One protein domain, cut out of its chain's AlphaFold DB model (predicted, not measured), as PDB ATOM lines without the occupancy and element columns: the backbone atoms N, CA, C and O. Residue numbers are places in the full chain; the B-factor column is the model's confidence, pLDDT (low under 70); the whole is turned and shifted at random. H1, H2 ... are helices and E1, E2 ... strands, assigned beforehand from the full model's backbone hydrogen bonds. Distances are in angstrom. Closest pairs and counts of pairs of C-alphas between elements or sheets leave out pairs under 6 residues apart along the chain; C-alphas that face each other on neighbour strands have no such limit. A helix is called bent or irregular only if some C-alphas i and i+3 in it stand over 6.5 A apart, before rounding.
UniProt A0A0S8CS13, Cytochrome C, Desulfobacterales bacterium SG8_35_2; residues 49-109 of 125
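What this domain is: This is residues 49 to 109 of the 125 residues of the protein "Cytochrome C" of Desulfobacterales bacterium SG8_35_2 (UniProt A0A0S8CS13). One long kinked helix, H1, makes one side of an open, U-like chain path, with the small hairpin E1 and E2 and the short helix H2 at opposite ends of the long axis. The unnamed stretch of residues 83 to 100 runs back from the hairpin to H2 and makes the other side. The printed part has 61 residues, with two named helices and two named strands in the order H1, E1, E2, H2; the sheet, E1 - E2, is antiparallel and the class is mostly helix. The whole is only just compact, close to loose, with a radius of gyration of the C-alphas of 12.6 A and spans of 34 by 25 by 21 A.

Where its parts are: H1 covers residues 49 to 67, 27.4 A, beginning at C-alpha 49 (0.485, -49.356, 43.791). H1 is irregular, with C-alphas 53 and 56 8.2 A apart, and has a kink of 61 degrees near residue 56. E1 is residues 75 to 77 and E2 residues 80 to 82, each 6.6 A. H2, residues 101 to 107, measures 10.1 A and ends at C-alpha 107 (-8.727, -55.298, 57.138).

How they stand to each other: H1 and H2 are apart. E1 and E2 form a hairpin, antiparallel at 148 degrees between their directions. N 75 and O 82 are within hydrogen-bond range at 2.9 A, and N 82 and O 75 at 2.8 A. The C-alphas of Glu 76 and Lys 81, which face each other, are 4.4 A apart. H1 and E2 are apart, as are E1 and H2. Every O i to N i+4 pair is within hydrogen-bond range in H2, and 13 of 15 in H1.

The domain as a whole: The two C-alphas farthest apart, of Gly 79 and Ser 109, are 35.7 A apart. The printed part has no cut. The link from E2 to H2 is long, 18 residues. The mean pLDDT of the printed part is 92.0, and no printed residue is under 70.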
ATOM      1  N   GLN A  49      -0.489 -49.124  42.725       92.00
ATOM      2  CA  GLN A  49       0.485 -49.356  43.791       92.00
ATOM      3  C   GLN A  49       0.594 -48.145  44.723       92.00
ATOM      4  O   GLN A  49       0.587 -48.312  45.946       92.00
ATOM      5  N   PHE A  50       0.635 -46.938  44.158       94.31
ATOM      6  CA  PHE A  50       0.661 -45.708  44.939       94.31
ATOM      7  C   PHE A  50      -0.620 -45.548  45.763       94.31
ATOM      8  O   PHE A  50      -0.552 -45.385  46.978       94.31
ATOM      9  N   MET A  51      -1.796 -45.723  45.152       93.12
ATOM     10  CA  MET A  51      -3.072 -45.588  45.865       93.12
ATOM     11  C   MET A  51      -3.207 -46.579  47.028       93.12
ATOM     12  O   MET A  51      -3.676 -46.218  48.103       93.12
ATOM     13  N   ARG A  52      -2.733 -47.819  46.883       90.88
ATOM     14  CA  ARG A  52      -2.769 -48.794  47.987       90.88
ATOM     15  C   ARG A  52      -1.966 -48.369  49.213       90.88
ATOM     16  O   ARG A  52      -2.366 -48.692  50.322       90.88
ATOM     17  N   THR A  53      -0.851 -47.675  49.012       92.81
ATOM     18  CA  THR A  53       0.067 -47.303  50.097       92.81
ATOM     19  C   THR A  53      -0.170 -45.890  50.617       92.81
ATOM     20  O   THR A  53       0.098 -45.627  51.783       92.81
ATOM     21  N   SER A  54      -0.684 -44.997  49.767       95.56
ATOM     22  CA  SER A  54      -0.602 -43.549  49.984       95.56
ATOM     23  C   SER A  54      -1.893 -42.784  49.671       95.56
ATOM     24  O   SER A  54      -1.881 -41.558  49.722       95.56
ATOM     25  N   HIS A  55      -3.028 -43.442  49.385       94.44
ATOM     26  CA  HIS A  55      -4.271 -42.713  49.066       94.44
ATOM     27  C   HIS A  55      -4.717 -41.746  50.173       94.44
ATOM     28  O   HIS A  55      -5.240 -40.681  49.863       94.44
ATOM     29  N   MET A  56      -4.493 -42.075  51.452       93.50
ATOM     30  CA  MET A  56      -4.829 -41.159  52.548       93.50
ATOM     31  C   MET A  56      -3.968 -39.900  52.537       93.50
ATOM     32  O   MET A  56      -4.494 -38.828  52.806       93.50
ATOM     33  N   LYS A  57      -2.694 -39.999  52.138       95.38
ATOM     34  CA  LYS A  57      -1.844 -38.821  51.957       95.38
ATOM     35  C   LYS A  57      -2.434 -37.878  50.906       95.38
ATOM     36  O   LYS A  57      -2.508 -36.686  51.154       95.38
ATOM     37  N   VAL A  58      -2.909 -38.415  49.780       95.19
ATOM     38  CA  VAL A  58      -3.570 -37.607  48.739       95.19
ATOM     39  C   VAL A  58      -4.800 -36.892  49.303       95.19
ATOM     40  O   VAL A  58      -4.988 -35.707  49.052       95.19
ATOM     41  N   LEU A  59      -5.625 -37.593  50.088       94.12
ATOM     42  CA  LEU A  59      -6.817 -37.001  50.698       94.12
ATOM     43  C   LEU A  59      -6.478 -35.921  51.733       94.12
ATOM     44  O   LEU A  59      -7.162 -34.900  51.768       94.12
ATOM     45  N   ASP A  60      -5.448 -36.130  52.552       94.00
ATOM     46  CA  ASP A  60      -4.998 -35.155  53.548       94.00
ATOM     47  C   ASP A  60      -4.382 -33.915  52.886       94.00
ATOM     48  O   ASP A  60      -4.733 -32.795  53.259       94.00
ATOM     49  N   ASP A  61      -3.535 -34.106  51.870       95.31
ATOM     50  CA  ASP A  61      -2.922 -33.018  51.105       95.31
ATOM     51  C   ASP A  61      -4.016 -32.185  50.410       95.31
ATOM     52  O   ASP A  61      -4.084 -30.972  50.592       95.31
ATOM     53  N   TRP A  62      -4.958 -32.826  49.706       95.19
ATOM     54  CA  TRP A  62      -6.071 -32.125  49.051       95.19
ATOM     55  C   TRP A  62      -6.989 -31.413  50.043       95.19
ATOM     56  O   TRP A  62      -7.499 -30.331  49.750       95.19
ATOM     57  N   ARG A  63      -7.228 -32.005  51.218       93.25
ATOM     58  CA  ARG A  63      -8.005 -31.359  52.279       93.25
ATOM     59  C   ARG A  63      -7.311 -30.083  52.739       93.25
ATOM     60  O   ARG A  63      -7.974 -29.055  52.868       93.25
ATOM     61  N   ASP A  64      -6.014 -30.152  53.014       95.69
ATOM     62  CA  ASP A  64      -5.254 -29.012  53.514       95.69
ATOM     63  C   ASP A  64      -5.146 -27.913  52.446       95.69
ATOM     64  O   ASP A  64      -5.438 -26.760  52.754       95.69
ATOM     65  N   GLU A  65      -4.896 -28.258  51.182       96.62
ATOM     66  CA  GLU A  65      -4.895 -27.304  50.061       96.62
ATOM     67  C   GLU A  65      -6.241 -26.568  49.927       96.62
ATOM     68  O   GLU A  65      -6.295 -25.340  49.833       96.62
ATOM     69  N   VAL A  66      -7.360 -27.299  49.985       95.19
ATOM     70  CA  VAL A  66      -8.703 -26.719  49.814       95.19
ATOM     71  C   VAL A  66      -9.146 -25.892  51.022       95.19
ATOM     72  O   VAL A  66      -9.830 -24.877  50.848       95.19
ATOM     73  N   LEU A  67      -8.827 -26.339  52.242       93.62
ATOM     74  CA  LEU A  67      -9.318 -25.721  53.478       93.62
ATOM     75  C   LEU A  67      -8.375 -24.663  54.052       93.62
ATOM     76  O   LEU A  67      -8.864 -23.692  54.625       93.62
ATOM     77  N   ARG A  68      -7.057 -24.853  53.947       96.62
ATOM     78  CA  ARG A  68      -6.053 -23.941  54.518       96.62
ATOM     79  C   ARG A  68      -5.525 -22.959  53.487       96.62
ATOM     80  O   ARG A  68      -5.454 -21.773  53.786       96.62
ATOM     81  N   ASP A  69      -5.234 -23.441  52.283       97.31
ATOM     82  CA  ASP A  69      -4.598 -22.623  51.243       97.31
ATOM     83  C   ASP A  69      -5.612 -22.039  50.246       97.31
ATOM     84  O   ASP A  69      -5.265 -21.217  49.399       97.31
ATOM     85  N   ALA A  70      -6.882 -22.441  50.365       96.00
ATOM     86  CA  ALA A  70      -7.973 -22.091  49.458       96.00
ATOM     87  C   ALA A  70      -7.722 -22.479  47.985       96.00
ATOM     88  O   ALA A  70      -8.421 -21.993  47.090       96.00
ATOM     89  N   ASP A  71      -6.786 -23.396  47.722       96.44
ATOM     90  CA  ASP A  71      -6.523 -23.918  46.387       96.44
ATOM     91  C   ASP A  71      -7.528 -25.017  46.033       96.44
ATOM     92  O   ASP A  71      -7.451 -26.163  46.475       96.44
ATOM     93  N   ARG A  72      -8.494 -24.648  45.194       93.81
ATOM     94  CA  ARG A  72      -9.559 -25.536  44.710       93.81
ATOM     95  C   ARG A  72      -9.370 -25.948  43.257       93.81
ATOM     96  O   ARG A  72     -10.307 -26.466  42.651       93.81
ATOM     97  N   ASN A  73      -8.196 -25.693  42.680       95.06
ATOM     98  CA  ASN A  73      -7.938 -26.061  41.298       95.06
ATOM     99  C   ASN A  73      -7.971 -27.593  41.146       95.06
ATOM    100  O   ASN A  73      -7.389 -28.300  41.971       95.06
ATOM    101  N   PRO A  74      -8.658 -28.131  40.124       92.31
ATOM    102  CA  PRO A  74      -8.711 -29.568  39.901       92.31
ATOM    103  C   PRO A  74      -7.341 -30.103  39.476       92.31
ATOM    104  O   PRO A  74      -6.585 -29.429  38.776       92.31
ATOM    105  N   VAL A  75      -7.049 -31.342  39.861       92.38
ATOM    106  CA  VAL A  75      -5.845 -32.052  39.421       92.38
ATOM    107  C   VAL A  75      -6.121 -32.664  38.055       92.38
ATOM    108  O   VAL A  75      -7.132 -33.339  37.873       92.38
ATOM    109  N   GLU A  76      -5.238 -32.433  37.090       92.00
ATOM    110  CA  GLU A  76      -5.357 -33.006  35.751       92.00
ATOM    111  C   GLU A  76      -4.375 -34.166  35.577       92.00
ATOM    112  O   GLU A  76      -3.175 -34.006  35.791       92.00
ATOM    113  N   VAL A  77      -4.889 -35.330  35.181       88.75
ATOM    114  CA  VAL A  77      -4.087 -36.516  34.855       88.75
ATOM    115  C   VAL A  77      -4.549 -37.036  33.504       88.75
ATOM    116  O   VAL A  77      -5.726 -37.349  33.327       88.75
ATOM    117  N   ASP A  78      -3.636 -37.102  32.535       86.31
ATOM    118  CA  ASP A  78      -3.922 -37.545  31.164       86.31
ATOM    119  C   ASP A  78      -5.133 -36.833  30.515       86.31
ATOM    120  O   ASP A  78      -5.931 -37.456  29.812       86.31
ATOM    121  N   GLY A  79      -5.300 -35.529  30.775       87.69
ATOM    122  CA  GLY A  79      -6.409 -34.719  30.255       87.69
ATOM    123  C   GLY A  79      -7.746 -34.892  30.987       87.69
ATOM    124  O   GLY A  79      -8.734 -34.255  30.621       87.69
ATOM    125  N   VAL A  80      -7.804 -35.732  32.027       88.31
ATOM    126  CA  VAL A  80      -8.976 -35.881  32.898       88.31
ATOM    127  C   VAL A  80      -8.783 -35.031  34.145       88.31
ATOM    128  O   VAL A  80      -7.780 -35.157  34.846       88.31
ATOM    129  N   LYS A  81      -9.763 -34.173  34.436       91.62
ATOM    130  CA  LYS A  81      -9.766 -33.318  35.625       91.62
ATOM    131  C   LYS A  81     -10.482 -34.002  36.782       91.62
ATOM    132  O   LYS A  81     -11.616 -34.459  36.636       91.62
ATOM    133  N   TYR A  82      -9.830 -34.014  37.934       92.38
ATOM    134  CA  TYR A  82     -10.338 -34.547  39.187       92.38
ATOM    135  C   TYR A  82     -10.492 -33.411  40.191       92.38
ATOM    136  O   TYR A  82      -9.540 -32.692  40.494       92.38
ATOM    137  N   ASP A  83     -11.704 -33.255  40.715       93.56
ATOM    138  CA  ASP A  83     -11.974 -32.296  41.780       93.56
ATOM    139  C   ASP A  83     -11.218 -32.717  43.050       93.56
ATOM    140  O   ASP A  83     -11.289 -33.888  43.438       93.56
ATOM    141  N   LYS A  84     -10.555 -31.764  43.729       94.06
ATOM    142  CA  LYS A  84      -9.919 -31.960  45.048       94.06
ATOM    143  C   LYS A  84     -10.976 -32.151  46.143       94.06
ATOM    144  O   LYS A  84     -11.198 -31.313  47.009       94.06
ATOM    145  N   SER A  85     -11.732 -33.235  46.045       90.06
ATOM    146  CA  SER A  85     -12.885 -33.534  46.882       90.06
ATOM    147  C   SER A  85     -13.118 -35.038  46.909       90.06
ATOM    148  O   SER A  85     -13.260 -35.667  45.863       90.06
ATOM    149  N   LEU A  86     -13.331 -35.602  48.097       89.94
ATOM    150  CA  LEU A  86     -13.722 -37.005  48.236       89.94
ATOM    151  C   LEU A  86     -15.037 -37.304  47.493       89.94
ATOM    152  O   LEU A  86     -15.086 -38.198  46.654       89.94
ATOM    153  N   MET A  87     -16.085 -36.513  47.745       86.62
ATOM    154  CA  MET A  87     -17.437 -36.758  47.219       86.62
ATOM    155  C   MET A  87     -17.551 -36.468  45.718       86.62
ATOM    156  O   MET A  87     -17.975 -37.317  44.941       86.62
ATOM    157  N   ASN A  88     -17.129 -35.275  45.300       87.25
ATOM    158  CA  ASN A  88     -17.193 -34.852  43.902       87.25
ATOM    159  C   ASN A  88     -16.019 -35.349  43.043       87.25
ATOM    160  O   ASN A  88     -16.053 -35.168  41.835       87.25
ATOM    161  N   GLY A  89     -14.991 -35.966  43.623       89.12
ATOM    162  CA  GLY A  89     -13.835 -36.499  42.900       89.12
ATOM    163  C   GLY A  89     -13.805 -38.019  42.974       89.12
ATOM    164  O   GLY A  89     -14.252 -38.706  42.058       89.12
ATOM    165  N   CYS A  90     -13.304 -38.559  44.085       90.69
ATOM    166  CA  CYS A  90     -13.047 -39.994  44.235       90.69
ATOM    167  C   CYS A  90     -14.326 -40.849  44.150       90.69
ATOM    168  O   CYS A  90     -14.352 -41.851  43.432       90.69
ATOM    169  N   MET A  91     -15.400 -40.443  44.838       88.75
ATOM    170  CA  MET A  91     -16.654 -41.208  44.908       88.75
ATOM    171  C   MET A  91     -17.434 -41.227  43.581       88.75
ATOM    172  O   MET A  91     -18.341 -42.039  43.436       88.75
ATOM    173  N   LYS A  92     -17.061 -40.410  42.579       87.81
ATOM    174  CA  LYS A  92     -17.627 -40.517  41.216       87.81
ATOM    175  C   LYS A  92     -17.292 -41.857  40.554       87.81
ATOM    176  O   LYS A  92     -18.060 -42.333  39.726       87.81
ATOM    177  N   CYS A  93     -16.146 -42.445  40.900       88.75
ATOM    178  CA  CYS A  93     -15.729 -43.761  40.411       88.75
ATOM    179  C   CYS A  93     -15.842 -44.817  41.518       88.75
ATOM    180  O   CYS A  93     -16.340 -45.916  41.289       88.75
ATOM    181  N   HIS A  94     -15.424 -44.482  42.740       89.25
ATOM    182  CA  HIS A  94     -15.503 -45.359  43.910       89.25
ATOM    183  C   HIS A  94     -16.857 -45.236  44.608       89.25
ATOM    184  O   HIS A  94     -16.909 -44.915  45.789       89.25
ATOM    185  N   ALA A  95     -17.944 -45.451  43.865       86.56
ATOM    186  CA  ALA A  95     -19.293 -45.277  44.393       86.56
ATOM    187  C   ALA A  95     -19.533 -46.190  45.605       86.56
ATOM    188  O   ALA A  95     -19.919 -45.701  46.658       86.56
ATOM    189  N   GLU A  96     -19.180 -47.474  45.466       88.62
ATOM    190  CA  GLU A  96     -19.441 -48.523  46.452       88.62
ATOM    191  C   GLU A  96     -18.442 -48.550  47.613       88.62
ATOM    192  O   GLU A  96     -17.482 -49.331  47.610       88.62
ATOM    193  N   LYS A  97     -18.686 -47.755  48.665       89.06
ATOM    194  CA  LYS A  97     -17.782 -47.706  49.831       89.06
ATOM    195  C   LYS A  97     -17.598 -49.086  50.455       89.06
ATOM    196  O   LYS A  97     -16.467 -49.477  50.751       89.06
ATOM    197  N   LYS A  98     -18.695 -49.827  50.643       89.56
ATOM    198  CA  LYS A  98     -18.670 -51.133  51.317       89.56
ATOM    199  C   LYS A  98     -17.823 -52.161  50.564       89.56
ATOM    200  O   LYS A  98     -17.157 -52.973  51.194       89.56
ATOM    201  N   LYS A  99     -17.848 -52.126  49.230       90.75
ATOM    202  CA  LYS A  99     -17.145 -53.098  48.382       90.75
ATOM    203  C   LYS A  99     -15.749 -52.655  47.951       90.75
ATOM    204  O   LYS A  99     -15.006 -53.454  47.385       90.75
ATOM    205  N   PHE A 100     -15.389 -51.392  48.184       91.62
ATOM    206  CA  PHE A 100     -14.082 -50.852  47.821       91.62
ATOM    207  C   PHE A 100     -13.292 -50.371  49.040       91.62
ATOM    208  O   PHE A 100     -12.269 -50.956  49.387       91.62
ATOM    209  N   CYS A 101     -13.753 -49.308  49.698       91.38
ATOM    210  CA  CYS A 101     -13.025 -48.684  50.800       91.38
ATOM    211  C   CYS A 101     -12.996 -49.602  52.031       91.38
ATOM    212  O   CYS A 101     -11.935 -49.838  52.613       91.38
ATOM    213  N   ASP A 102     -14.155 -50.140  52.419       91.81
ATOM    214  CA  ASP A 102     -14.296 -50.896  53.668       91.81
ATOM    215  C   ASP A 102     -13.534 -52.220  53.645       91.81
ATOM    216  O   ASP A 102     -13.037 -52.629  54.688       91.81
ATOM    217  N   GLU A 103     -13.336 -52.836  52.478       92.31
ATOM    218  CA  GLU A 103     -12.482 -54.022  52.326       92.31
ATOM    219  C   GLU A 103     -11.094 -53.801  52.948       92.31
ATOM    220  O   GLU A 103     -10.605 -54.620  53.725       92.31
ATOM    221  N   CYS A 104     -10.475 -52.652  52.666       92.12
ATOM    222  CA  CYS A 104      -9.168 -52.308  53.217       92.12
ATOM    223  C   CYS A 104      -9.263 -51.730  54.633       92.12
ATOM    224  O   CYS A 104      -8.452 -52.090  55.481       92.12
ATOM    225  N   HIS A 105     -10.225 -50.847  54.914       92.69
ATOM    226  CA  HIS A 105     -10.342 -50.193  56.225       92.69
ATOM    227  C   HIS A 105     -10.744 -51.159  57.348       92.69
ATOM    228  O   HIS A 105     -10.254 -51.036  58.470       92.69
ATOM    229  N   VAL A 106     -11.571 -52.163  57.048       91.38
ATOM    230  CA  VAL A 106     -11.872 -53.260  57.976       91.38
ATOM    231  C   VAL A 106     -10.638 -54.136  58.164       91.38
ATOM    232  O   VAL A 106     -10.282 -54.436  59.301       91.38
ATOM    233  N   TYR A 107      -9.944 -54.486  57.076       90.62
ATOM    234  CA  TYR A 107      -8.727 -55.298  57.138       90.62
ATOM    235  C   TYR A 107      -7.628 -54.648  57.993       90.62
ATOM    236  O   TYR A 107      -7.022 -55.309  58.831       90.62
ATOM    237  N   THR A 108      -7.399 -53.341  57.840       90.94
ATOM    238  CA  THR A 108      -6.403 -52.593  58.625       90.94
ATOM    239  C   THR A 108      -6.933 -52.090  59.966       90.94
ATOM    240  O   THR A 108      -6.183 -51.483  60.727       90.94
ATOM    241  N   SER A 109      -8.208 -52.348  60.283       92.12
ATOM    242  CA  SER A 109      -8.888 -51.859  61.490       92.12
ATOM    243  C   SER A 109      -8.835 -50.333  61.662       92.12
ATOM    244  O   SER A 109      -8.847 -49.819  62.780       92.12
TER     245      SER A 109